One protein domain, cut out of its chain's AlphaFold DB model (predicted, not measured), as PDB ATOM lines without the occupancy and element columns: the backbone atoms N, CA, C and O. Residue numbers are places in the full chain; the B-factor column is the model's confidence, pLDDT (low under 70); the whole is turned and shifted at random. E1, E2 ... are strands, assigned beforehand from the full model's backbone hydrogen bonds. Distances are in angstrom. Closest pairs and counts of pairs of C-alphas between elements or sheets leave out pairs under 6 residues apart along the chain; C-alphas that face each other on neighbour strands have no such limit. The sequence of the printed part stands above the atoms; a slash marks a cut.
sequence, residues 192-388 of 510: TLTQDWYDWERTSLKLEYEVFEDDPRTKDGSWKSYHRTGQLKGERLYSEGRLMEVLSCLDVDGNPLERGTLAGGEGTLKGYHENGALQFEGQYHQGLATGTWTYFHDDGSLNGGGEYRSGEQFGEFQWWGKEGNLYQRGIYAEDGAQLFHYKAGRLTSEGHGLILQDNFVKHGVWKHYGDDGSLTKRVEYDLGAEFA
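This is residues 192 to 388 of the 510 residues of a protein of Bradymonadaceae bacterium (UniProt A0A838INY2). A long wall of antiparallel strands, built hairpin after hairpin, is bent round into a wide U with an open middle. The large sheet E6 to E17 makes the longer part of the U, the five-strand sheet E1 to E5 makes the rest at one end, and the wall is broken between E5 and E6. The printed part has 197 residues with 17 named strands, E1 to E17 in order along the chain, and no named helix; its class is all strand. The small sheet runs E1 E2 E3 E4 E5, antiparallel throughout, and the large sheet branches at E13, with antiparallel neighbours. The whole is only just compact, close to loose, with a radius of gyration of the C-alphas of 19.3 A and spans of 52 by 41 by 39 A.

The branched sheet holds E6, residues 267 to 272, E7, 278 to 285, E8, 288 to 296, E9, 302 to 309, E10, 312 to 320, E11, 326 to 333, E12, 336 to 343, E13, 346 to 356, E14, 359 to 362, E15, 364 to 369, E16, 375 to 382, and E17, 385 to 387. E6 to E14 form a meander, each strand the antiparallel neighbour of the one before, and E15 E16 E17 form another. In the hairpin of E8 and E9, N 295 and O 304 are within hydrogen-bond range at 2.8 A. E8 bends by 90 degrees at residue 291 and E10 by 92 degrees at residue 315. E12 lies on one side of E13, with N 339 and O 351 at 2.9 A. On the other side of E13 are E14, beside residues 353 to 356, and E15, beside residues 348 to 351; N 354 and O 361 are 2.9 A apart, N 350 and O 367 3.0 A. E14 runs on into E15 across a break of 1 residue, at 78 degrees. In the hairpin of E15 and E16, N 366 and O 379 are 2.7 A apart. The other sheet, twisted, is the meander of E1, residues 192 to 197, E2, 205 to 212, E3, 219 to 226, E4, 232 to 239, and E5, 242 to 249. E1 and E5 are its edge strands; across the hairpin of E3 and E4, N 223 and O 236 are 2.8 A apart. The two sheets form a sandwich, two sheets face to face, with 23 pairs of C-alphas within 10 A; the parts that face each other are 10.6 A centre to centre. The closest C-alphas of E5 and E8 are those of Arg 242 and Leu 288, 6.0 A apart. E5 and E7 are near each other, with 6 pairs of C-alphas within 10 A. E1 and E16 are apart.

E1 begins at C-alpha 192, (4.636, 53.993, 43.063). E13 is the longest strand by residues, 28.6 A from C-alpha 346 at (24.584, 10.959, 51.589) to C-alpha 356. E12 measures 23.6 A, E7 and E9 21.4 A each, E4 and E11 21.1 A each. E17 ends at C-alpha 387, (9.769, 21.628, 68.806).

The C-alphas farthest apart are those of Thr 192 and Asp 372, at 54.5 A. The printed part has no cut. The link E5 to E6, residues 250 to 266, is long; E1 to E2 and E2 to E3 are short, and the other links are tight. The mean pLDDT of the printed part is 91.4, and residues 357, 384 to 385 and 387 to 388 are under 70.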
ATOM      1  N   THR A 192       3.463  53.327  42.488       91.06
ATOM      2  CA  THR A 192       4.636  53.993  43.063       91.06
ATOM      3  C   THR A 192       5.905  53.431  42.435       91.06
ATOM      4  O   THR A 192       6.106  52.216  42.400       91.06
ATOM      5  N   LEU A 193       6.775  54.328  41.961       93.31
ATOM      6  CA  LEU A 193       8.133  53.990  41.540       93.31
ATOM      7  C   LEU A 193       9.002  53.754  42.781       93.31
ATOM      8  O   LEU A 193       9.128  54.627  43.639       93.31
ATOM      9  N   THR A 194       9.608  52.577  42.855       93.38
ATOM     10  CA  THR A 194      10.479  52.129  43.943       93.38
ATOM     11  C   THR A 194      11.873  51.836  43.390       93.38
ATOM     12  O   THR A 194      12.028  51.432  42.237       93.38
ATOM     13  N   GLN A 195      12.903  52.069  44.203       95.81
ATOM     14  CA  GLN A 195      14.302  51.856  43.836       95.81
ATOM     15  C   GLN A 195      15.034  51.098  44.948       95.81
ATOM     16  O   GLN A 195      14.962  51.488  46.113       95.81
ATOM     17  N   ASP A 196      15.767  50.054  44.556       94.25
ATOM     18  CA  ASP A 196      16.687  49.308  45.420       94.25
ATOM     19  C   ASP A 196      18.135  49.616  45.036       94.25
ATOM     20  O   ASP A 196      18.459  49.770  43.854       94.25
ATOM     21  N   TRP A 197      19.035  49.584  46.018       95.31
ATOM     22  CA  TRP A 197      20.474  49.809  45.840       95.31
ATOM     23  C   TRP A 197      21.302  48.584  46.253       95.31
ATOM     24  O   TRP A 197      20.846  47.729  47.015       95.31
ATOM     25  N   TYR A 198      22.527  48.478  45.734       90.75
ATOM     26  CA  TYR A 198      23.503  47.470  46.169       90.75
ATOM     27  C   TYR A 198      24.167  47.838  47.504       90.75
ATOM     28  O   TYR A 198      24.564  46.952  48.260       90.75
ATOM     29  N   ASP A 199      24.295  49.134  47.778       90.69
ATOM     30  CA  ASP A 199      24.916  49.713  48.964       90.69
ATOM     31  C   ASP A 199      23.920  50.552  49.777       90.69
ATOM     32  O   ASP A 199      22.946  51.100  49.261       90.69
ATOM     33  N   TRP A 200      24.189  50.671  51.077       87.31
ATOM     34  CA  TRP A 200      23.364  51.443  52.008       87.31
ATOM     35  C   TRP A 200      23.494  52.965  51.809       87.31
ATOM     36  O   TRP A 200      22.601  53.706  52.223       87.31
ATOM     37  N   GLU A 201      24.566  53.424  51.150       91.69
ATOM     38  CA  GLU A 201      24.815  54.831  50.799       91.69
ATOM     39  C   GLU A 201      23.976  55.295  49.592       91.69
ATOM     40  O   GLU A 201      23.918  56.491  49.306       91.69
ATOM     41  N   ARG A 202      23.256  54.369  48.936       90.25
ATOM     42  CA  ARG A 202      22.357  54.609  47.793       90.25
ATOM     43  C   ARG A 202      23.071  55.096  46.528       90.25
ATOM     44  O   ARG A 202      22.477  55.779  45.695       90.25
ATOM     45  N   THR A 203      24.344  54.740  46.379       88.50
ATOM     46  CA  THR A 203      25.204  55.191  45.274       88.50
ATOM     47  C   THR A 203      25.110  54.299  44.037       88.50
ATOM     48  O   THR A 203      25.182  54.798  42.915       88.50
ATOM     49  N   SER A 204      24.893  52.994  44.223       90.69
ATOM     50  CA  SER A 204      24.843  51.989  43.156       90.69
ATOM     51  C   SER A 204      23.423  51.429  43.031       90.69
ATOM     52  O   SER A 204      23.019  50.537  43.784       90.69
ATOM     53  N   LEU A 205      22.640  51.958  42.087       93.88
ATOM     54  CA  LEU A 205      21.282  51.477  41.799       93.88
ATOM     55  C   LEU A 205      21.307  50.000  41.364       93.88
ATOM     56  O   LEU A 205      22.182  49.580  40.612       93.88
ATOM     57  N   LYS A 206      20.343  49.216  41.853       94.62
ATOM     58  CA  LYS A 206      20.214  47.768  41.621       94.62
ATOM     59  C   LYS A 206      18.932  47.438  40.863       94.62
ATOM     60  O   LYS A 206      18.974  46.697  39.881       94.62
ATOM     61  N   LEU A 207      17.804  47.995  41.307       95.69
ATOM     62  CA  LEU A 207      16.501  47.870  40.653       95.69
ATOM     63  C   LEU A 207      15.787  49.224  40.641       95.69
ATOM     64  O   LEU A 207      15.901  49.994  41.590       95.69
ATOM     65  N   GLU A 208      15.007  49.465  39.594       96.50
ATOM     66  CA  GLU A 208      14.014  50.537  39.499       96.50
ATOM     67  C   GLU A 208      12.722  49.912  38.978       96.50
ATOM     68  O   GLU A 208      12.743  49.250  37.937       96.50
ATOM     69  N   TYR A 209      11.621  50.052  39.712       94.88
ATOM     70  CA  TYR A 209      10.418  49.279  39.428       94.88
ATOM     71  C   TYR A 209       9.118  49.910  39.928       94.88
ATOM     72  O   TYR A 209       9.107  50.659  40.901       94.88
ATOM     73  N   GLU A 210       8.004  49.564  39.285       91.44
ATOM     74  CA  GLU A 210       6.659  50.002  39.671       91.44
ATOM     75  C   GLU A 210       5.887  48.898  40.431       91.44
ATOM     76  O   GLU A 210       5.912  47.712  40.086       91.44
ATOM     77  N   VAL A 211       5.185  49.303  41.493       91.75
ATOM     78  CA  VAL A 211       4.239  48.480  42.276       91.75
ATOM     79  C   VAL A 211       2.982  49.283  42.588       91.75
ATOM     80  O   VAL A 211       3.006  50.515  42.538       91.75
ATOM     81  N   PHE A 212       1.886  48.610  42.932       88.88
ATOM     82  CA  PHE A 212       0.665  49.291  43.366       88.88
ATOM     83  C   PHE A 212       0.793  49.871  44.785       88.88
ATOM     84  O   PHE A 212       1.365  49.242  45.673       88.88
ATOM     85  N   GLU A 213       0.223  51.059  45.016       86.62
ATOM     86  CA  GLU A 213       0.178  51.705  46.342       86.62
ATOM     87  C   GLU A 213      -0.609  50.873  47.371       86.62
ATOM     88  O   GLU A 213      -0.250  50.840  48.547       86.62
ATOM     89  N   ASP A 214      -1.681  50.203  46.935       86.75
ATOM     90  CA  ASP A 214      -2.560  49.396  47.787       86.75
ATOM     91  C   ASP A 214      -2.045  47.964  48.024       86.75
ATOM     92  O   ASP A 214      -2.387  47.352  49.037       86.75
ATOM     93  N   ASP A 215      -1.182  47.452  47.141       84.88
ATOM     94  CA  ASP A 215      -0.441  46.204  47.349       84.88
ATOM     95  C   ASP A 215       0.980  46.282  46.754       84.88
ATOM     96  O   ASP A 215       1.190  45.930  45.587       84.88
ATOM     97  N   PRO A 216       1.985  46.662  47.569       83.56
ATOM     98  CA  PRO A 216       3.381  46.764  47.142       83.56
ATOM     99  C   PRO A 216       4.040  45.442  46.713       83.56
ATOM    100  O   PRO A 216       5.201  45.451  46.305       83.56
ATOM    101  N   ARG A 217       3.353  44.295  46.832       82.12
ATOM    102  CA  ARG A 217       3.842  42.992  46.344       82.12
ATOM    103  C   ARG A 217       3.481  42.746  44.880       82.12
ATOM    104  O   ARG A 217       4.225  42.059  44.179       82.12
ATOM    105  N   THR A 218       2.374  43.315  44.405       88.12
ATOM    106  CA  THR A 218       1.936  43.147  43.019       88.12
ATOM    107  C   THR A 218       2.751  44.046  42.089       88.12
ATOM    108  O   THR A 218       2.641  45.272  42.105       88.12
ATOM    109  N   LYS A 219       3.571  43.400  41.253       90.62
ATOM    110  CA  LYS A 219       4.430  44.031  40.241       90.62
ATOM    111  C   LYS A 219       3.598  44.585  39.092       90.62
ATOM    112  O   LYS A 219       2.808  43.846  38.514       90.62
ATOM    113  N   ASP A 220       3.821  45.829  38.703       93.38
ATOM    114  CA  ASP A 220       3.157  46.433  37.543       93.38
ATOM    115  C   ASP A 220       4.172  47.273  36.753       93.38
ATOM    116  O   ASP A 220       5.248  47.574  37.265       93.38
ATOM    117  N   GLY A 221       3.876  47.626  35.502       93.06
ATOM    118  CA  GLY A 221       4.718  48.545  34.725       93.06
ATOM    119  C   GLY A 221       6.133  48.031  34.411       93.06
ATOM    120  O   GLY A 221       6.356  46.829  34.239       93.06
ATOM    121  N   SER A 222       7.090  48.957  34.256       94.81
ATOM    122  CA  SER A 222       8.483  48.622  33.918       94.81
ATOM    123  C   SER A 222       9.301  48.257  35.161       94.81
ATOM    124  O   SER A 222       9.224  48.910  36.200       94.81
ATOM    125  N   TRP A 223      10.096  47.197  35.030       96.38
ATOM    126  CA  TRP A 223      11.020  46.670  36.025       96.38
ATOM    127  C   TRP A 223      12.417  46.601  35.415       96.38
ATOM    128  O   TRP A 223      12.744  45.675  34.665       96.38
ATOM    129  N   LYS A 224      13.249  47.585  35.744       97.06
ATOM    130  CA  LYS A 224      14.641  47.691  35.306       97.06
ATOM    131  C   LYS A 224      15.572  47.133  36.367       97.06
ATOM    132  O   LYS A 224      15.378  47.314  37.568       97.06
ATOM    133  N   SER A 225      16.619  46.480  35.897       95.38
ATOM    134  CA  SER A 225      17.720  45.969  36.702       95.38
ATOM    135  C   SER A 225      19.030  46.527  36.180       95.38
ATOM    136  O   SER A 225      19.193  46.696  34.971       95.38
ATOM    137  N   TYR A 226      19.958  46.800  37.086       94.88
ATOM    138  CA  TYR A 226      21.245  47.415  36.783       94.88
ATOM    139  C   TYR A 226      22.376  46.520  37.279       94.88
ATOM    140  O   TYR A 226      22.247  45.845  38.298       94.88
ATOM    141  N   HIS A 227      23.484  46.501  36.545       93.00
ATOM    142  CA  HIS A 227      24.742  45.931  37.016       93.00
ATOM    143  C   HIS A 227      25.326  46.818  38.117       93.00
ATOM    144  O   HIS A 227      25.036  48.012  38.184       93.00
ATOM    145  N   ARG A 228      26.247  46.286  38.928       90.44
ATOM    146  CA  ARG A 228      26.953  47.082  39.953       90.44
ATOM    147  C   ARG A 228      27.761  48.257  39.369       90.44
ATOM    148  O   ARG A 228      28.087  49.193  40.086       90.44
ATOM    149  N   THR A 229      28.058  48.229  38.068       90.12
ATOM    150  CA  THR A 229      28.672  49.334  37.310       90.12
ATOM    151  C   THR A 229      27.713  50.502  37.027       90.12
ATOM    152  O   THR A 229      28.143  51.512  36.476       90.12
ATOM    153  N   GLY A 230      26.423  50.368  37.348       90.31
ATOM    154  CA  GLY A 230      25.363  51.327  37.016       90.31
ATOM    155  C   GLY A 230      24.793  51.179  35.600       90.31
ATOM    156  O   GLY A 230      23.816  51.845  35.267       90.31
ATOM    157  N   GLN A 231      25.357  50.303  34.759       92.44
ATOM    158  CA  GLN A 231      24.802  50.016  33.433       92.44
ATOM    159  C   GLN A 231      23.504  49.204  33.533       92.44
ATOM    160  O   GLN A 231      23.352  48.370  34.426       92.44
ATOM    161  N   LEU A 232      22.568  49.419  32.605       94.69
ATOM    162  CA  LEU A 232      21.327  48.643  32.532       94.69
ATOM    163  C   LEU A 232      21.658  47.165  32.255       94.69
ATOM    164  O   LEU A 232      22.292  46.854  31.255       94.69
ATOM    165  N   LYS A 233      21.203  46.258  33.122       95.06
ATOM    166  CA  LYS A 233      21.307  44.797  32.958       95.06
ATOM    167  C   LYS A 233      20.117  44.215  32.194       95.06
ATOM    168  O   LYS A 233      20.228  43.194  31.517       95.06
ATOM    169  N   GLY A 234      18.959  44.851  32.305       94.88
ATOM    170  CA  GLY A 234      17.774  44.453  31.560       94.88
ATOM    171  C   GLY A 234      16.503  45.069  32.108       94.88
ATOM    172  O   GLY A 234      16.458  45.531  33.249       94.88
ATOM    173  N   GLU A 235      15.467  45.031  31.286       96.94
ATOM    174  CA  GLU A 235      14.159  45.615  31.543       96.94
ATOM    175  C   GLU A 235      13.068  44.588  31.232       96.94
ATOM    176  O   GLU A 235      13.117  43.884  30.218       96.94
ATOM    177  N   ARG A 236      12.084  44.489  32.122       97.12
ATOM    178  CA  ARG A 236      10.931  43.590  32.032       97.12
ATOM    179  C   ARG A 236       9.651  44.387  32.214       97.12
ATOM    180  O   ARG A 236       9.633  45.347  32.976       97.12
ATOM    181  N   LEU A 237       8.584  43.966  31.550       96.75
ATOM    182  CA  LEU A 237       7.271  44.588  31.647       96.75
ATOM    183  C   LEU A 237       6.311  43.655  32.383       96.75
ATOM    184  O   LEU A 237       6.100  42.519  31.954       96.75
ATOM    185  N   TYR A 238       5.724  44.142  33.470       95.50
ATOM    186  CA  TYR A 238       4.739  43.425  34.271       95.50
ATOM    187  C   TYR A 238       3.342  44.047  34.124       95.50
ATOM    188  O   TYR A 238       3.200  45.241  33.856       95.50
ATOM    189  N   SER A 239       2.312  43.220  34.302       94.44
ATOM    190  CA  SER A 239       0.927  43.658  34.501       94.44
ATOM    191  C   SER A 239       0.286  42.797  35.585       94.44
ATOM    192  O   SER A 239       0.207  41.581  35.419       94.44
ATOM    193  N   GLU A 240      -0.171  43.405  36.676       89.81
ATOM    194  CA  GLU A 240      -0.834  42.724  37.803       89.81
ATOM    195  C   GLU A 240      -0.087  41.461  38.288       89.81
ATOM    196  O   GLU A 240      -0.639  40.368  38.408       89.81
ATOM    197  N   GLY A 241       1.221  41.596  38.512       91.12
ATOM    198  CA  GLY A 241       2.127  40.536  38.964       91.12
ATOM    199  C   GLY A 241       2.644  39.613  37.853       91.12
ATOM    200  O   GLY A 241       3.670  38.955  38.035       91.12
ATOM    201  N   ARG A 242       1.995  39.588  36.684       94.62
ATOM    202  CA  ARG A 242       2.325  38.696  35.560       94.62
ATOM    203  C   ARG A 242       3.417  39.300  34.685       94.62
ATOM    204  O   ARG A 242       3.351  40.477  34.337       94.62
ATOM    205  N   LEU A 243       4.413  38.501  34.299       96.25
ATOM    206  CA  LEU A 243       5.481  38.940  33.394       96.25
ATOM    207  C   LEU A 243       4.967  38.924  31.950       96.25
ATOM    208  O   LEU A 243       4.716  37.858  31.397       96.25
ATOM    209  N   MET A 244       4.808  40.095  31.339       97.56
ATOM    210  CA  MET A 244       4.215  40.236  30.007       97.56
ATOM    211  C   MET A 244       5.268  40.230  28.900       97.56
ATOM    212  O   MET A 244       5.080  39.570  27.882       97.56
ATOM    213  N   GLU A 245       6.384  40.931  29.086       96.44
ATOM    214  CA  GLU A 245       7.443  41.011  28.077       96.44
ATOM    215  C   GLU A 245       8.817  41.203  28.726       96.44
ATOM    216  O   GLU A 245       8.942  41.755  29.821       96.44
ATOM    217  N   VAL A 246       9.870  40.766  28.036       96.31
ATOM    218  CA  VAL A 246      11.252  41.142  28.354       96.31
ATOM    219  C   VAL A 246      11.693  42.175  27.331       96.31
ATOM    220  O   VAL A 246      11.842  41.843  26.163       96.31
ATOM    221  N   LEU A 247      11.907  43.423  27.741       94.69
ATOM    222  CA  LEU A 247      12.266  44.516  26.833       94.69
ATOM    223  C   LEU A 247      13.770  44.540  26.533       94.69
ATOM    224  O   LEU A 247      14.167  44.815  25.400       94.69
ATOM    225  N   SER A 248      14.620  44.170  27.494       94.50
ATOM    226  CA  SER A 248      16.067  44.049  27.274       94.50
ATOM    227  C   SER A 248      16.735  43.059  28.230       94.50
ATOM    228  O   SER A 248      16.267  42.823  29.343       94.50
ATOM    229  N   CYS A 249      17.855  42.487  27.789       94.62
ATOM    230  CA  CYS A 249      18.829  41.801  28.631       94.62
ATOM    231  C   CYS A 249      20.217  42.089  28.052       94.62
ATOM    232  O   CYS A 249      20.419  41.900  26.853       94.62
ATOM    233  N   LEU A 250      21.123  42.612  28.876       95.50
ATOM    234  CA  LEU A 250      22.412  43.168  28.471       95.50
ATOM    235  C   LEU A 250      23.528  42.634  29.384       95.50
ATOM    236  O   LEU A 250      23.316  42.444  30.588       95.50
ATOM    237  N   ASP A 251      24.719  42.417  28.829       93.44
ATOM    238  CA  ASP A 251      25.926  42.130  29.612       93.44
ATOM    239  C   ASP A 251      26.481  43.393  30.305       93.44
ATOM    240  O   ASP A 251      25.871  44.464  30.261       93.44
ATOM    241  N   VAL A 252      27.608  43.259  31.013       92.50
ATOM    242  CA  VAL A 252      28.224  44.355  31.788       92.50
ATOM    243  C   VAL A 252      28.820  45.472  30.916       92.50
ATOM    244  O   VAL A 252      29.024  46.580  31.414       92.50
ATOM    245  N   ASP A 253      29.058  45.190  29.632       91.62
ATOM    246  CA  ASP A 253      29.573  46.121  28.624       91.62
ATOM    247  C   ASP A 253      28.439  46.744  27.776       91.62
ATOM    248  O   ASP A 253      28.691  47.592  26.918       91.62
ATOM    249  N   GLY A 254      27.187  46.336  28.017       91.38
ATOM    250  CA  GLY A 254      25.990  46.819  27.333       91.38
ATOM    251  C   GLY A 254      25.625  46.059  26.051       91.38
ATOM    252  O   GLY A 254      24.721  46.494  25.333       91.38
ATOM    253  N   ASN A 255      26.277  44.931  25.740       93.62
ATOM    254  CA  ASN A 255      25.925  44.121  24.570       93.62
ATOM    255  C   ASN A 255      24.648  43.301  24.831       93.62
ATOM    256  O   ASN A 255      24.446  42.809  25.944       93.62
ATOM    257  N   PRO A 256      23.780  43.099  23.821       95.25
ATOM    258  CA  PRO A 256      22.540  42.351  23.988       95.25
ATOM    259  C   PRO A 256      22.760  40.842  24.151       95.25
ATOM    260  O   PRO A 256      23.452  40.206  23.357       95.25
ATOM    261  N   LEU A 257      22.078  40.266  25.143       96.00
ATOM    262  CA  LEU A 257      22.003  38.830  25.415       96.00
ATOM    263  C   LEU A 257      20.653  38.253  24.948       96.00
ATOM    264  O   LEU A 257      19.652  38.965  24.823       96.00
ATOM    265  N   GLU A 258      20.602  36.945  24.681       96.12
ATOM    266  CA  GLU A 258      19.397  36.280  24.167       96.12
ATOM    267  C   GLU A 258      18.329  36.144  25.267       96.12
ATOM    268  O   GLU A 258      18.294  35.173  26.010       96.12
ATOM    269  N   ARG A 259      17.411  37.110  25.354       94.38
ATOM    270  CA  ARG A 259      16.368  37.191  26.399       94.38
ATOM    271  C   ARG A 259      15.297  36.078  26.390       94.38
ATOM    272  O   ARG A 259      14.471  36.028  27.302       94.38
ATOM    273  N   GLY A 260      15.287  35.213  25.375       95.38
ATOM    274  CA  GLY A 260      14.176  34.305  25.060       95.38
ATOM    275  C   GLY A 260      13.096  34.957  24.182       95.38
ATOM    276  O   GLY A 260      13.294  36.050  23.644       95.38
ATOM    277  N   THR A 261      11.961  34.276  24.004       96.88
ATOM    278  CA  THR A 261      10.866  34.685  23.099       96.88
ATOM    279  C   THR A 261       9.665  35.348  23.783       96.88
ATOM    280  O   THR A 261       8.702  35.678  23.096       96.88
ATOM    281  N   LEU A 262       9.702  35.535  25.106       96.94
ATOM    282  CA  LEU A 262       8.557  35.978  25.908       96.94
ATOM    283  C   LEU A 262       7.965  37.332  25.472       96.94
ATOM    284  O   LEU A 262       8.595  38.380  25.647       96.94
ATOM    285  N   ALA A 263       6.723  37.292  24.983       95.06
ATOM    286  CA  ALA A 263       5.905  38.449  24.628       95.06
ATOM    287  C   ALA A 263       4.416  38.172  24.908       95.06
ATOM    288  O   ALA A 263       3.923  37.066  24.690       95.06
ATOM    289  N   GLY A 264       3.682  39.169  25.414       94.50
ATOM    290  CA  GLY A 264       2.271  39.015  25.805       94.50
ATOM    291  C   GLY A 264       2.012  37.977  26.911       94.50
ATOM    292  O   GLY A 264       0.884  37.516  27.054       94.50
ATOM    293  N   GLY A 265       3.036  37.589  27.677       95.88
ATOM    294  CA  GLY A 265       2.964  36.535  28.694       95.88
ATOM    295  C   GLY A 265       3.188  35.108  28.190       95.88
ATOM    296  O   GLY A 265       3.123  34.178  28.994       95.88
ATOM    297  N   GLU A 266       3.470  34.923  26.900       97.81
ATOM    298  CA  GLU A 266       3.712  33.620  26.274       97.81
ATOM    299  C   GLU A 266       5.148  33.527  25.740       97.81
ATOM    300  O   GLU A 266       5.643  34.464  25.113       97.81
ATOM    301  N   GLY A 267       5.812  32.384  25.935       97.12
ATOM    302  CA  GLY A 267       7.109  32.086  25.314       97.12
ATOM    303  C   GLY A 267       8.182  31.631  26.301       97.12
ATOM    304  O   GLY A 267       7.878  31.134  27.384       97.12
ATOM    305  N   THR A 268       9.451  31.765  25.915       97.56
ATOM    306  CA  THR A 268      10.600  31.400  26.758       97.56
ATOM    307  C   THR A 268      11.248  32.622  27.395       97.56
ATOM    308  O   THR A 268      11.332  33.688  26.782       97.56
ATOM    309  N   LEU A 269      11.760  32.452  28.612       97.56
ATOM    310  CA  LEU A 269      12.631  33.413  29.281       97.56
ATOM    311  C   LEU A 269      14.026  32.802  29.436       97.56
ATOM    312  O   LEU A 269      14.150  31.637  29.810       97.56
ATOM    313  N   LYS A 270      15.057  33.618  29.218       97.81
ATOM    314  CA  LYS A 270      16.448  33.333  29.590       97.81
ATOM    315  C   LYS A 270      16.973  34.427  30.519       97.81
ATOM    316  O   LYS A 270      16.612  35.598  30.383       97.81
ATOM    317  N   GLY A 271      17.807  34.046  31.481       95.50
ATOM    318  CA  GLY A 271      18.463  34.951  32.425       95.50
ATOM    319  C   GLY A 271      19.944  34.627  32.567       95.50
ATOM    320  O   GLY A 271      20.346  33.489  32.343       95.50
ATOM    321  N   TYR A 272      20.751  35.623  32.946       95.38
ATOM    322  CA  TYR A 272      22.215  35.548  32.904       95.38
ATOM    323  C   TYR A 272      22.884  36.047  34.196       95.38
ATOM    324  O   TYR A 272      22.439  37.007  34.844       95.38
ATOM    325  N   HIS A 273      23.994  35.394  34.544       93.19
ATOM    326  CA  HIS A 273      24.903  35.775  35.628       93.19
ATOM    327  C   HIS A 273      25.637  37.087  35.303       93.19
ATOM    328  O   HIS A 273      25.566  37.594  34.186       93.19
ATOM    329  N   GLU A 274      26.335  37.678  36.279       88.31
ATOM    330  CA  GLU A 274      27.095  38.930  36.065       88.31
ATOM    331  C   GLU A 274      28.235  38.778  35.037       88.31
ATOM    332  O   GLU A 274      28.589  39.746  34.374       88.31
ATOM    333  N   ASN A 275      28.761  37.564  34.847       90.25
ATOM    334  CA  ASN A 275      29.787  37.241  33.849       90.25
ATOM    335  C   ASN A 275      29.227  36.912  32.445       90.25
ATOM    336  O   ASN A 275      29.981  36.461  31.587       90.25
ATOM    337  N   GLY A 276      27.917  37.063  32.218       91.00
ATOM    338  CA  GLY A 276      27.268  36.742  30.942       91.00
ATOM    339  C   GLY A 276      27.003  35.250  30.691       91.00
ATOM    340  O   GLY A 276      26.432  34.913  29.655       91.00
ATOM    341  N   ALA A 277      27.353  34.345  31.614       94.69
ATOM    342  CA  ALA A 277      26.949  32.941  31.522       94.69
ATOM    343  C   ALA A 277      25.430  32.794  31.715       94.69
ATOM    344  O   ALA A 277      24.820  33.527  32.504       94.69
ATOM    345  N   LEU A 278      24.810  31.840  31.009       97.00
ATOM    346  CA  LEU A 278      23.396  31.507  31.204       97.00
ATOM    347  C   LEU A 278      23.186  31.087  32.667       97.00
ATOM    348  O   LEU A 278      23.946  30.286  33.193       97.00
ATOM    349  N   GLN A 279      22.178  31.658  33.321       97.88
ATOM    350  CA  GLN A 279      21.830  31.401  34.720       97.88
ATOM    351  C   GLN A 279      20.573  30.547  34.835       97.88
ATOM    352  O   GLN A 279      20.500  29.675  35.697       97.88
ATOM    353  N   PHE A 280      19.578  30.801  33.987       98.00
ATOM    354  CA  PHE A 280      18.369  29.994  33.923       98.00
ATOM    355  C   PHE A 280      17.669  30.130  32.574       98.00
ATOM    356  O   PHE A 280      17.801  31.148  31.889       98.00
ATOM    357  N   GLU A 281      16.859  29.131  32.243       98.31
ATOM    358  CA  GLU A 281      15.870  29.199  31.172       98.31
ATOM    359  C   GLU A 281      14.597  28.420  31.531       98.31
ATOM    360  O   GLU A 281      14.635  27.466  32.310       98.31
ATOM    361  N   GLY A 282      13.463  28.834  30.969       98.00
ATOM    362  CA  GLY A 282      12.166  28.199  31.212       98.00
ATOM    363  C   GLY A 282      11.041  28.825  30.390       98.00
ATOM    364  O   GLY A 282      11.269  29.760  29.615       98.00
ATOM    365  N   GLN A 283       9.822  28.298  30.529       97.75
ATOM    366  CA  GLN A 283       8.653  28.775  29.782       97.75
ATOM    367  C   GLN A 283       7.706  29.617  30.648       97.75
ATOM    368  O   GLN A 283       7.649  29.492  31.875       97.75
ATOM    369  N   TYR A 284       6.934  30.465  29.972       97.69
ATOM    370  CA  TYR A 284       5.846  31.264  30.518       97.69
ATOM    371  C   TYR A 284       4.559  31.032  29.727       97.69
ATOM    372  O   TYR A 284       4.590  30.904  28.501       97.69
ATOM    373  N   HIS A 285       3.442  31.003  30.450       97.12
ATOM    374  CA  HIS A 285       2.085  30.982  29.913       97.12
ATOM    375  C   HIS A 285       1.221  31.939  30.738       97.12
ATOM    376  O   HIS A 285       1.266  31.906  31.969       97.12
ATOM    377  N   GLN A 286       0.468  32.821  30.081       95.06
ATOM    378  CA  GLN A 286      -0.307  33.903  30.704       95.06
ATOM    379  C   GLN A 286       0.511  34.772  31.687       95.06
ATOM    380  O   GLN A 286      -0.012  35.313  32.660       95.06
ATOM    381  N   GLY A 287       1.817  34.899  31.437       95.12
ATOM    382  CA  GLY A 287       2.774  35.634  32.266       95.12
ATOM    383  C   GLY A 287       3.117  34.982  33.607       95.12
ATOM    384  O   GLY A 287       3.724  35.630  34.463       95.12
ATOM    385  N   LEU A 288       2.789  33.699  33.769       95.69
ATOM    386  CA  LEU A 288       3.174  32.843  34.889       95.69
ATOM    387  C   LEU A 288       4.174  31.774  34.426       95.69
ATOM    388  O   LEU A 288       4.073  31.268  33.306       95.69
ATOM    389  N   ALA A 289       5.131  31.414  35.285       96.31
ATOM    390  CA  ALA A 289       6.103  30.362  34.986       96.31
ATOM    391  C   ALA A 289       5.405  29.005  34.782       96.31
ATOM    392  O   ALA A 289       4.489  28.636  35.522       96.31
ATOM    393  N   THR A 290       5.829  28.258  33.767       97.50
ATOM    394  CA  THR A 290       5.280  26.939  33.437       97.50
ATOM    395  C   THR A 290       6.345  26.039  32.812       97.50
ATOM    396  O   THR A 290       7.363  26.532  32.324       97.50
ATOM    397  N   GLY A 291       6.088  24.731  32.785       96.12
ATOM    398  CA  GLY A 291       6.931  23.742  32.116       96.12
ATOM    399  C   GLY A 291       8.280  23.531  32.804       96.12
ATOM    400  O   GLY A 291       8.444  23.849  33.980       96.12
ATOM    401  N   THR A 292       9.240  22.949  32.092       97.44
ATOM    402  CA  THR A 292      10.559  22.626  32.646       97.44
ATOM    403  C   THR A 292      11.433  23.872  32.728       97.44
ATOM    404  O   THR A 292      11.683  24.537  31.719       97.44
ATOM    405  N   TRP A 293      11.933  24.141  33.931       98.31
ATOM    406  CA  TRP A 293      12.904  25.187  34.215       98.31
ATOM    407  C   TRP A 293      14.257  24.584  34.560       98.31
ATOM    408  O   TRP A 293      14.343  23.660  35.371       98.31
ATOM    409  N   THR A 294      15.305  25.152  33.973       98.50
ATOM    410  CA  THR A 294      16.696  24.733  34.157       98.50
ATOM    411  C   THR A 294      17.504  25.905  34.691       98.50
ATOM    412  O   THR A 294      17.370  27.028  34.206       98.50
ATOM    413  N   TYR A 295      18.363  25.639  35.668       98.31
ATOM    414  CA  TYR A 295      19.245  26.597  36.322       98.31
ATOM    415  C   TYR A 295      20.694  26.135  36.179       98.31
ATOM    416  O   TYR A 295      20.997  24.945  36.273       98.31
ATOM    417  N   PHE A 296      21.602  27.088  36.007       98.38
ATOM    418  CA  PHE A 296      23.019  26.863  35.752       98.38
ATOM    419  C   PHE A 296      23.877  27.696  36.707       98.38
ATOM    420  O   PHE A 296      23.477  28.773  37.161       98.38
ATOM    421  N   HIS A 297      25.072  27.205  37.015       97.94
ATOM    422  CA  HIS A 297      26.100  27.957  37.729       97.94
ATOM    423  C   HIS A 297      26.745  29.003  36.806       97.94
ATOM    424  O   HIS A 297      26.574  28.988  35.590       97.94
ATOM    425  N   ASP A 298      27.489  29.932  37.395       96.69
ATOM    426  CA  ASP A 298      28.287  30.961  36.706       96.69
ATOM    427  C   ASP A 298      29.379  30.381  35.780       96.69
ATOM    428  O   ASP A 298      29.781  31.038  34.824       96.69
ATOM    429  N   ASP A 299      29.832  29.151  36.024       95.88
ATOM    430  CA  ASP A 299      30.723  28.376  35.147       95.88
ATOM    431  C   ASP A 299      29.990  27.610  34.023       95.88
ATOM    432  O   ASP A 299      30.629  26.952  33.200       95.88
ATOM    433  N   GLY A 300      28.657  27.708  33.958       95.06
ATOM    434  CA  GLY A 300      27.807  27.031  32.977       95.06
ATOM    435  C   GLY A 300      27.466  25.572  33.306       95.06
ATOM    436  O   GLY A 300      26.738  24.941  32.540       95.06
ATOM    437  N   SER A 301      27.945  25.018  34.426       96.81
ATOM    438  CA  SER A 301      27.524  23.687  34.889       96.81
ATOM    439  C   SER A 301      26.064  23.687  35.366       96.81
ATOM    440  O   SER A 301      25.518  24.716  35.767       96.81
ATOM    441  N   LEU A 302      25.396  22.528  35.314       97.44
ATOM    442  CA  LEU A 302      24.005  22.393  35.758       97.44
ATOM    443  C   LEU A 302      23.899  22.644  37.271       97.44
ATOM    444  O   LEU A 302      24.513  21.936  38.065       97.44
ATOM    445  N   ASN A 303      23.088  23.626  37.663       98.25
ATOM    446  CA  ASN A 303      22.794  23.939  39.061       98.25
ATOM    447  C   ASN A 303      21.523  23.231  39.529       98.25
ATOM    448  O   ASN A 303      21.511  22.665  40.614       98.25
ATOM    449  N   GLY A 304      20.471  23.194  38.714       98.06
ATOM    450  CA  GLY A 304      19.227  22.554  39.120       98.06
ATOM    451  C   GLY A 304      18.096  22.698  38.123       98.06
ATOM    452  O   GLY A 304      18.278  23.209  37.020       98.06
ATOM    453  N   GLY A 305      16.916  22.246  38.521       97.88
ATOM    454  CA  GLY A 305      15.711  22.358  37.710       97.88
ATOM    455  C   GLY A 305      14.544  21.550  38.252       97.88
ATOM    456  O   GLY A 305      14.698  20.790  39.209       97.88
ATOM    457  N   GLY A 306      13.390  21.737  37.620       97.56
ATOM    458  CA  GLY A 306      12.120  21.088  37.943       97.56
ATOM    459  C   GLY A 306      10.989  21.627  37.065       97.56
ATOM    460  O   GLY A 306      11.237  22.382  36.120       97.56
ATOM    461  N   GLU A 307       9.745  21.246  37.354       97.12
ATOM    462  CA  GLU A 307       8.575  21.755  36.630       97.12
ATOM    463  C   GLU A 307       7.907  22.920  37.366       97.12
ATOM    464  O   GLU A 307       7.702  22.887  38.575       97.12
ATOM    465  N   TYR A 308       7.495  23.943  36.625       95.94
ATOM    466  CA  TYR A 308       6.581  24.967  37.114       95.94
ATOM    467  C   TYR A 308       5.176  24.743  36.559       95.94
ATOM    468  O   TYR A 308       4.984  24.285  35.427       95.94
ATOM    469  N   ARG A 309       4.167  25.123  37.339       93.75
ATOM    470  CA  ARG A 309       2.768  25.153  36.916       93.75
ATOM    471  C   ARG A 309       2.115  26.413  37.460       93.75
ATOM    472  O   ARG A 309       2.019  26.585  38.665       93.75
ATOM    473  N   SER A 310       1.625  27.271  36.566       89.62
ATOM    474  CA  SER A 310       0.887  28.488  36.942       89.62
ATOM    475  C   SER A 310       1.648  29.414  37.909       89.62
ATOM    476  O   SER A 310       1.035  30.103  38.710       89.62
ATOM    477  N   GLY A 311       2.979  29.471  37.795       90.75
ATOM    478  CA  GLY A 311       3.860  30.292  38.633       90.75
ATOM    479  C   GLY A 311       4.515  29.536  39.790       90.75
ATOM    480  O   GLY A 311       5.576  29.950  40.249       90.75
ATOM    481  N   GLU A 312       3.948  28.405  40.203       90.00
ATOM    482  CA  GLU A 312       4.372  27.638  41.378       90.00
ATOM    483  C   GLU A 312       5.265  26.449  40.995       90.00
ATOM    484  O   GLU A 312       5.155  25.898  39.896       90.00
ATOM    485  N   GLN A 313       6.149  26.041  41.908       93.06
ATOM    486  CA  GLN A 313       6.961  24.830  41.759       93.06
ATOM    487  C   GLN A 313       6.071  23.586  41.885       93.06
ATOM    488  O   GLN A 313       5.261  23.488  42.802       93.06
ATOM    489  N   PHE A 314       6.229  22.623  40.977       92.69
ATOM    490  CA  PHE A 314       5.427  21.404  40.930       92.69
ATOM    491  C   PHE A 314       6.299  20.172  40.646       92.69
ATOM    492  O   PHE A 314       7.205  20.208  39.819       92.69
ATOM    493  N   GLY A 315       5.996  19.047  41.295       94.25
ATOM    494  CA  GLY A 315       6.717  17.796  41.075       94.25
ATOM    495  C   GLY A 315       8.134  17.818  41.649       94.25
ATOM    496  O   GLY A 315       8.387  18.417  42.693       94.25
ATOM    497  N   GLU A 316       9.058  17.103  41.010       97.50
ATOM    498  CA  GLU A 316      10.426  16.962  41.514       97.50
ATOM    499  C   GLU A 316      11.323  18.127  41.068       97.50
ATOM    500  O   GLU A 316      11.432  18.427  39.880       97.50
ATOM    501  N   PHE A 317      12.009  18.738  42.035       97.88
ATOM    502  CA  PHE A 317      13.143  19.633  41.817       97.88
ATOM    503  C   PHE A 317      14.419  18.993  42.341       97.88
ATOM    504  O   PHE A 317      14.428  18.389  43.416       97.88
ATOM    505  N   GLN A 318      15.518  19.186  41.624       98.06
ATOM    506  CA  GLN A 318      16.843  18.702  42.005       98.06
ATOM    507  C   GLN A 318      17.868  19.830  41.874       98.06
ATOM    508  O   GLN A 318      17.776  20.649  40.959       98.06
ATOM    509  N   TRP A 319      18.832  19.863  42.797       97.88
ATOM    510  CA  TRP A 319      19.872  20.886  42.867       97.88
ATOM    511  C   TRP A 319      21.252  20.276  43.162       97.88
ATOM    512  O   TRP A 319      21.435  19.520  44.128       97.88
ATOM    513  N   TRP A 320      22.231  20.636  42.336       97.75
ATOM    514  CA  TRP A 320      23.602  20.134  42.306       97.75
ATOM    515  C   TRP A 320      24.619  21.262  42.515       97.75
ATOM    516  O   TRP A 320      24.457  22.381  42.031       97.75
ATOM    517  N   GLY A 321      25.701  20.968  43.235       96.12
ATOM    518  CA  GLY A 321      26.851  21.863  43.347       96.12
ATOM    519  C   GLY A 321      27.669  21.890  42.055       96.12
ATOM    520  O   GLY A 321      27.483  21.047  41.180       96.12
ATOM    521  N   LYS A 322      28.623  22.824  41.956       94.94
ATOM    522  CA  LYS A 322      29.538  22.949  40.801       94.94
ATOM    523  C   LYS A 322      30.332  21.670  40.502       94.94
ATOM    524  O   LYS A 322      30.688  21.403  39.363       94.94
ATOM    525  N   GLU A 323      30.575  20.845  41.521       93.31
ATOM    526  CA  GLU A 323      31.244  19.540  41.399       93.31
ATOM    527  C   GLU A 323      30.295  18.414  40.923       93.31
ATOM    528  O   GLU A 323      30.673  17.244  40.905       93.31
ATOM    529  N   GLY A 324      29.045  18.733  40.563       92.19
ATOM    530  CA  GLY A 324      28.019  17.767  40.153       92.19
ATOM    531  C   GLY A 324      27.400  16.972  41.308       92.19
ATOM    532  O   GLY A 324      26.618  16.047  41.087       92.19
ATOM    533  N   ASN A 325      27.725  17.307  42.558       94.38
ATOM    534  CA  ASN A 325      27.172  16.654  43.738       94.38
ATOM    535  C   ASN A 325      25.744  17.150  44.020       94.38
ATOM    536  O   ASN A 325      25.540  18.331  44.295       94.38
ATOM    537  N   LEU A 326      24.754  16.251  44.022       96.31
ATOM    538  CA  LEU A 326      23.404  16.578  44.499       96.31
ATOM    539  C   LEU A 326      23.496  17.057  45.959       96.31
ATOM    540  O   LEU A 326      24.109  16.376  46.786       96.31
ATOM    541  N   TYR A 327      22.904  18.214  46.272       97.00
ATOM    542  CA  TYR A 327      22.841  18.760  47.636       97.00
ATOM    543  C   TYR A 327      21.408  18.971  48.132       97.00
ATOM    544  O   TYR A 327      21.179  18.967  49.342       97.00
ATOM    545  N   GLN A 328      20.434  19.113  47.231       97.56
ATOM    546  CA  GLN A 328      19.022  19.193  47.592       97.56
ATOM    547  C   GLN A 328      18.140  18.533  46.530       97.56
ATOM    548  O   GLN A 328      18.397  18.630  45.333       97.56
ATOM    549  N   ARG A 329      17.065  17.892  46.984       98.12
ATOM    550  CA  ARG A 329      15.915  17.493  46.171       98.12
ATOM    551  C   ARG A 329      14.646  17.937  46.888       98.12
ATOM    552  O   ARG A 329      14.567  17.805  48.107       98.12
ATOM    553  N   GLY A 330      13.656  18.419  46.149       97.12
ATOM    554  CA  GLY A 330      12.318  18.705  46.661       97.12
ATOM    555  C   GLY A 330      11.247  17.998  45.841       97.12
ATOM    556  O   GLY A 330      11.419  17.807  44.643       97.12
ATOM    557  N   ILE A 331      10.150  17.606  46.482       95.94
ATOM    558  CA  ILE A 331       8.927  17.131  45.827       95.94
ATOM    559  C   ILE A 331       7.823  18.108  46.220       95.94
ATOM    560  O   ILE A 331       7.447  18.148  47.389       95.94
ATOM    561  N   TYR A 332       7.354  18.905  45.264       92.12
ATOM    562  CA  TYR A 332       6.399  19.996  45.451       92.12
ATOM    563  C   TYR A 332       4.995  19.588  44.985       92.12
ATOM    564  O   TYR A 332       4.824  18.999  43.912       92.12
ATOM    565  N   ALA A 333       3.991  19.904  45.797       83.12
ATOM    566  CA  ALA A 333       2.583  19.584  45.598       83.12
ATOM    567  C   ALA A 333       1.690  20.751  46.069       83.12
ATOM    568  O   ALA A 333       2.165  21.709  46.672       83.12
ATOM    569  N   GLU A 334       0.383  20.670  45.795       70.94
ATOM    570  CA  GLU A 334      -0.585  21.727  46.148       70.94
ATOM    571  C   GLU A 334      -0.726  21.938  47.675       70.94
ATOM    572  O   GLU A 334      -1.181  22.991  48.109       70.94
ATOM    573  N   ASP A 335      -0.338  20.955  48.494       73.06
ATOM    574  CA  ASP A 335      -0.397  20.981  49.962       73.06
ATOM    575  C   ASP A 335       0.955  21.272  50.645       73.06
ATOM    576  O   ASP A 335       1.021  21.327  51.872       73.06
ATOM    577  N   GLY A 336       2.029  21.499  49.881       84.94
ATOM    578  CA  GLY A 336       3.355  21.822  50.409       84.94
ATOM    579  C   GLY A 336       4.483  21.130  49.647       84.94
ATOM    580  O   GLY A 336       4.368  20.811  48.467       84.94
ATOM    581  N   ALA A 337       5.606  20.884  50.320       91.62
ATOM    582  CA  ALA A 337       6.728  20.166  49.732       91.62
ATOM    583  C   ALA A 337       7.433  19.236  50.724       91.62
ATOM    584  O   ALA A 337       7.484  19.486  51.929       91.62
ATOM    585  N   GLN A 338       8.017  18.157  50.205       94.50
ATOM    586  CA  GLN A 338       8.966  17.318  50.930       94.50
ATOM    587  C   GLN A 338      10.383  17.631  50.448       94.50
ATOM    588  O   GLN A 338      10.682  17.467  49.267       94.50
ATOM    589  N   LEU A 339      11.264  18.055  51.355       96.50
ATOM    590  CA  LEU A 339      12.660  18.362  51.051       96.50
ATOM    591  C   LEU A 339      13.598  17.272  51.568       96.50
ATOM    592  O   LEU A 339      13.395  16.703  52.640       96.50
ATOM    593  N   PHE A 340      14.667  17.043  50.811       97.31
ATOM    594  CA  PHE A 340      15.769  16.134  51.101       97.31
ATOM    595  C   PHE A 340      17.082  16.891  50.889       97.31
ATOM    596  O   PHE A 340      17.299  17.450  49.814       97.31
ATOM    597  N   HIS A 341      17.970  16.896  51.880       97.12
ATOM    598  CA  HIS A 341      19.296  17.513  51.782       97.12
ATOM    599  C   HIS A 341      20.388  16.454  51.792       97.12
ATOM    600  O   HIS A 341      20.306  15.472  52.531       97.12
ATOM    601  N   TYR A 342      21.431  16.687  51.005       96.06
ATOM    602  CA  TYR A 342      22.521  15.751  50.787       96.06
ATOM    603  C   TYR A 342      23.879  16.422  51.006       96.06
ATOM    604  O   TYR A 342      24.071  17.602  50.716       96.06
ATOM    605  N   LYS A 343      24.849  15.652  51.498       94.19
ATOM    606  CA  LYS A 343      26.252  16.057  51.646       94.19
ATOM    607  C   LYS A 343      27.129  14.885  51.226       94.19
ATOM    608  O   LYS A 343      26.915  13.769  51.691       94.19
ATOM    609  N   ALA A 344      28.078  15.117  50.316       89.06
ATOM    610  CA  ALA A 344      28.919  14.064  49.730       89.06
ATOM    611  C   ALA A 344      28.113  12.826  49.244       89.06
ATOM    612  O   ALA A 344      28.507  11.683  49.461       89.06
ATOM    613  N   GLY A 345      26.940  13.060  48.638       89.06
ATOM    614  CA  GLY A 345      26.039  12.012  48.137       89.06
ATOM    615  C   GLY A 345      25.209  11.268  49.196       89.06
ATOM    616  O   GLY A 345      24.395  10.424  48.830       89.06
ATOM    617  N   ARG A 346      25.366  11.565  50.494       92.00
ATOM    618  CA  ARG A 346      24.584  10.959  51.589       92.00
ATOM    619  C   ARG A 346      23.455  11.885  52.025       92.00
ATOM    620  O   ARG A 346      23.659  13.095  52.098       92.00
ATOM    621  N   LEU A 347      22.280  11.326  52.322       95.12
ATOM    622  CA  LEU A 347      21.148  12.068  52.886       95.12
ATOM    623  C   LEU A 347      21.513  12.550  54.298       95.12
ATOM    624  O   LEU A 347      21.883  11.738  55.138       95.12
ATOM    625  N   THR A 348      21.404  13.852  54.558       96.00
ATOM    626  CA  THR A 348      21.704  14.478  55.860       96.00
ATOM    627  C   THR A 348      20.464  14.998  56.571       96.00
ATOM    628  O   THR A 348      20.453  15.089  57.796       96.00
ATOM    629  N   SER A 349      19.400  15.328  55.836       95.75
ATOM    630  CA  SER A 349      18.083  15.573  56.427       95.75
ATOM    631  C   SER A 349      16.953  15.377  55.430       95.75
ATOM    632  O   SER A 349      17.142  15.546  54.227       95.75
ATOM    633  N   GLU A 350      15.770  15.067  55.947       97.00
ATOM    634  CA  GLU A 350      14.514  15.098  55.202       97.00
ATOM    635  C   GLU A 350      13.393  15.675  56.072       97.00
ATOM    636  O   GLU A 350      13.440  15.580  57.301       97.00
ATOM    637  N   GLY A 351      12.370  16.249  55.448       92.31
ATOM    638  CA  GLY A 351      11.191  16.742  56.155       92.31
ATOM    639  C   GLY A 351      10.155  17.350  55.221       92.31
ATOM    640  O   GLY A 351      10.389  17.494  54.021       92.31
ATOM    641  N   HIS A 352       9.001  17.691  55.784       88.06
ATOM    642  CA  HIS A 352       7.908  18.355  55.080       88.06
ATOM    643  C   HIS A 352       7.861  19.857  55.421       88.06
ATOM    644  O   HIS A 352       8.512  20.341  56.356       88.06
ATOM    645  N   GLY A 353       7.121  20.621  54.635       84.69
ATOM    646  CA  GLY A 353       6.822  22.016  54.903       84.69
ATOM    647  C   GLY A 353       5.762  22.547  53.958       84.69
ATOM    648  O   GLY A 353       5.487  21.953  52.919       84.69
ATOM    649  N   LEU A 354       5.180  23.675  54.336       79.94
ATOM    650  CA  LEU A 354       4.151  24.367  53.572       79.94
ATOM    651  C   LEU A 354       4.799  25.469  52.726       79.94
ATOM    652  O   LEU A 354       5.821  26.034  53.120       79.94
ATOM    653  N   ILE A 355       4.197  25.799  51.585       78.25
ATOM    654  CA  ILE A 355       4.574  26.986  50.810       78.25
ATOM    655  C   ILE A 355       3.658  28.131  51.245       78.25
ATOM    656  O   ILE A 355       2.453  28.085  51.023       78.25
ATOM    657  N   LEU A 356       4.222  29.146  51.900       71.12
ATOM    658  CA  LEU A 356       3.497  30.311  52.408       71.12
ATOM    659  C   LEU A 356       4.127  31.579  51.832       71.12
ATOM    660  O   LEU A 356       5.283  31.876  52.119       71.12
ATOM    661  N   GLN A 357       3.365  32.334  51.032       67.56
ATOM    662  CA  GLN A 357       3.843  33.549  50.348       67.56
ATOM    663  C   GLN A 357       5.167  33.296  49.598       67.56
ATOM    664  O   GLN A 357       6.177  33.933  49.889       67.56
ATOM    665  N   ASP A 358       5.176  32.297  48.711       70.56
ATOM    666  CA  ASP A 358       6.335  31.820  47.931       70.56
ATOM    667  C   ASP A 358       7.536  31.295  48.749       70.56
ATOM    668  O   ASP A 358       8.555  30.901  48.181       70.56
ATOM    669  N   ASN A 359       7.433  31.238  50.082       72.62
ATOM    670  CA  ASN A 359       8.492  30.763  50.965       72.62
ATOM    671  C   ASN A 359       8.180  29.368  51.508       72.62
ATOM    672  O   ASN A 359       7.080  29.098  51.990       72.62
ATOM    673  N   PHE A 360       9.178  28.487  51.497       83.50
ATOM    674  CA  PHE A 360       9.081  27.190  52.158       83.50
ATOM    675  C   PHE A 360       9.213  27.345  53.680       83.50
ATOM    676  O   PHE A 360      10.260  27.752  54.191       83.50
ATOM    677  N   VAL A 361       8.168  26.965  54.411       81.00
ATOM    678  CA  VAL A 361       8.098  27.005  55.874       81.00
ATOM    679  C   VAL A 361       8.056  25.577  56.411       81.00
ATOM    680  O   VAL A 361       7.152  24.808  56.092       81.00
ATOM    681  N   LYS A 362       9.037  25.207  57.244       84.56
ATOM    682  CA  LYS A 362       9.118  23.862  57.837       84.56
ATOM    683  C   LYS A 362       7.859  23.540  58.645       84.56
ATOM    684  O   LYS A 362       7.476  24.316  59.517       84.56
ATOM    685  N   HIS A 363       7.268  22.375  58.397       77.88
ATOM    686  CA  HIS A 363       6.079  21.911  59.108       77.88
ATOM    687  C   HIS A 363       6.060  20.376  59.201       77.88
ATOM    688  O   HIS A 363       6.488  19.677  58.281       77.88
ATOM    689  N   GLY A 364       5.587  19.843  60.323       76.81
ATOM    690  CA  GLY A 364       5.635  18.419  60.634       76.81
ATOM    691  C   GLY A 364       7.043  17.920  60.983       76.81
ATOM    692  O   GLY A 364       7.930  18.674  61.391       76.81
ATOM    693  N   VAL A 365       7.248  16.607  60.859       84.31
ATOM    694  CA  VAL A 365       8.450  15.931  61.366       84.31
ATOM    695  C   VAL A 365       9.617  15.992  60.377       84.31
ATOM    696  O   VAL A 365       9.567  15.441  59.279       84.31
ATOM    697  N   TRP A 366      10.713  16.578  60.842       91.75
ATOM    698  CA  TRP A 366      12.033  16.578  60.231       91.75
ATOM    699  C   TRP A 366      12.933  15.523  60.869       91.75
ATOM    700  O   TRP A 366      12.911  15.285  62.081       91.75
ATOM    701  N   LYS A 367      13.761  14.899  60.038       93.25
ATOM    702  CA  LYS A 367      14.766  13.908  60.419       93.25
ATOM    703  C   LYS A 367      16.131  14.397  59.962       93.25
ATOM    704  O   LYS A 367      16.263  14.904  58.852       93.25
ATOM    705  N   HIS A 368      17.140  14.206  60.798       93.00
ATOM    706  CA  HIS A 368      18.535  14.488  60.486       93.00
ATOM    707  C   HIS A 368      19.363  13.224  60.671       93.00
ATOM    708  O   HIS A 368      19.113  12.448  61.596       93.00
ATOM    709  N   TYR A 369      20.345  13.039  59.798       91.88
ATOM    710  CA  TYR A 369      21.159  11.836  59.725       91.88
ATOM    711  C   TYR A 369      22.638  12.159  59.928       91.88
ATOM    712  O   TYR A 369      23.115  13.221  59.522       91.88
ATOM    713  N   GLY A 370      23.356  11.248  60.583       89.44
ATOM    714  CA  GLY A 370      24.810  11.285  60.709       89.44
ATOM    715  C   GLY A 370      25.506  10.872  59.412       89.44
ATOM    716  O   GLY A 370      24.878  10.358  58.486       89.44
ATOM    717  N   ASP A 371      26.827  11.053  59.350       89.19
ATOM    718  CA  ASP A 371      27.618  10.659  58.175       89.19
ATOM    719  C   ASP A 371      27.560   9.137  57.909       89.19
ATOM    720  O   ASP A 371      27.778   8.704  56.778       89.19
ATOM    721  N   ASP A 372      27.238   8.321  58.917       87.06
ATOM    722  CA  ASP A 372      27.009   6.871  58.828       87.06
ATOM    723  C   ASP A 372      25.586   6.484  58.369       87.06
ATOM    724  O   ASP A 372      25.307   5.305  58.155       87.06
ATOM    725  N   GLY A 373      24.688   7.460  58.199       85.69
ATOM    726  CA  GLY A 373      23.274   7.255  57.878       85.69
ATOM    727  C   GLY A 373      22.378   6.960  59.087       85.69
ATOM    728  O   GLY A 373      21.176   6.752  58.908       85.69
ATOM    729  N   SER A 374      22.911   6.957  60.315       86.25
ATOM    730  CA  SER A 374      22.103   6.826  61.534       86.25
ATOM    731  C   SER A 374      21.210   8.056  61.740       86.25
ATOM    732  O   SER A 374      21.588   9.174  61.395       86.25
ATOM    733  N   LEU A 375      20.008   7.878  62.297       88.38
ATOM    734  CA  LEU A 375      19.125   8.998  62.647       88.38
ATOM    735  C   LEU A 375      19.663   9.693  63.909       88.38
ATOM    736  O   LEU A 375      19.583   9.129  64.997       88.38
ATOM    737  N   THR A 376      20.173  10.917  63.774       86.75
ATOM    738  CA  THR A 376      20.813  11.671  64.869       86.75
ATOM    739  C   THR A 376      19.871  12.644  65.571       86.75
ATOM    740  O   THR A 376      19.980  12.838  66.779       86.75
ATOM    741  N   LYS A 377      18.929  13.256  64.841       85.25
ATOM    742  CA  LYS A 377      17.937  14.187  65.404       85.25
ATOM    743  C   LYS A 377      16.578  13.969  64.749       85.25
ATOM    744  O   LYS A 377      16.487  13.821  63.529       85.25
ATOM    745  N   ARG A 378      15.512  14.021  65.545       87.12
ATOM    746  CA  ARG A 378      14.151  14.266  65.062       87.12
ATOM    747  C   ARG A 378      13.720  15.640  65.571       87.12
ATOM    748  O   ARG A 378      14.080  16.035  66.672       87.12
ATOM    749  N   VAL A 379      12.994  16.389  64.762       82.62
ATOM    750  CA  VAL A 379      12.460  17.700  65.138       82.62
ATOM    751  C   VAL A 379      11.053  17.787  64.592       82.62
ATOM    752  O   VAL A 379      10.817  17.367  63.465       82.62
ATOM    753  N   GLU A 380      10.116  18.297  65.369       81.19
ATOM    754  CA  GLU A 380       8.779  18.613  64.884       81.19
ATOM    755  C   GLU A 380       8.704  20.128  64.701       81.19
ATOM    756  O   GLU A 380       9.197  20.872  65.544       81.19
ATOM    757  N   TYR A 381       8.179  20.590  63.572       76.88
ATOM    758  CA  TYR A 381       8.005  22.015  63.313       76.88
ATOM    759  C   TYR A 381       6.526  22.335  63.164       76.88
ATOM    760  O   TYR A 381       5.821  21.625  62.447       76.88
ATOM    761  N   ASP A 382       6.074  23.432  63.762       76.62
ATOM    762  CA  ASP A 382       4.761  23.998  63.458       76.62
ATOM    763  C   ASP A 382       4.920  25.416  62.913       76.62
ATOM    764  O   ASP A 382       5.493  26.274  63.579       76.62
ATOM    765  N   LEU A 383       4.502  25.632  61.661       72.12
ATOM    766  CA  LEU A 383       4.677  26.881  60.907       72.12
ATOM    767  C   LEU A 383       6.066  27.543  61.087       72.12
ATOM    768  O   LEU A 383       6.193  28.759  61.209       72.12
ATOM    769  N   GLY A 384       7.128  26.728  61.093       69.75
ATOM    770  CA  GLY A 384       8.519  27.154  61.269       69.75
ATOM    771  C   GLY A 384       9.033  27.198  62.716       69.75
ATOM    772  O   GLY A 384      10.249  27.227  62.902       69.75
ATOM    773  N   ALA A 385       8.170  27.136  63.734       58.81
ATOM    774  CA  ALA A 385       8.578  27.036  65.135       58.81
ATOM    775  C   ALA A 385       9.134  25.635  65.447       58.81
ATOM    776  O   ALA A 385       8.484  24.633  65.158       58.81
ATOM    777  N   GLU A 386      10.340  25.555  66.022       74.31
ATOM    778  CA  GLU A 386      11.011  24.288  66.348       74.31
ATOM    779  C   GLU A 386      10.542  23.710  67.694       74.31
ATOM    780  O   GLU A 386      10.744  24.305  68.752       74.31
ATOM    781  N   PHE A 387      10.025  22.482  67.652       55.50
ATOM    782  CA  PHE A 387       9.769  21.628  68.806       55.50
ATOM    783  C   PHE A 387      10.764  20.462  68.786       55.50
ATOM    784  O   PHE A 387      10.681  19.525  67.984       55.50
ATOM    785  N   ALA A 388      11.756  20.530  69.674       50.38
ATOM    786  CA  ALA A 388      12.794  19.515  69.771       50.38
ATOM    787  C   ALA A 388      12.229  18.196  70.322       50.38
ATOM    788  O   ALA A 388      12.093  18.006  71.530       50.38
TER     789      ALA A 388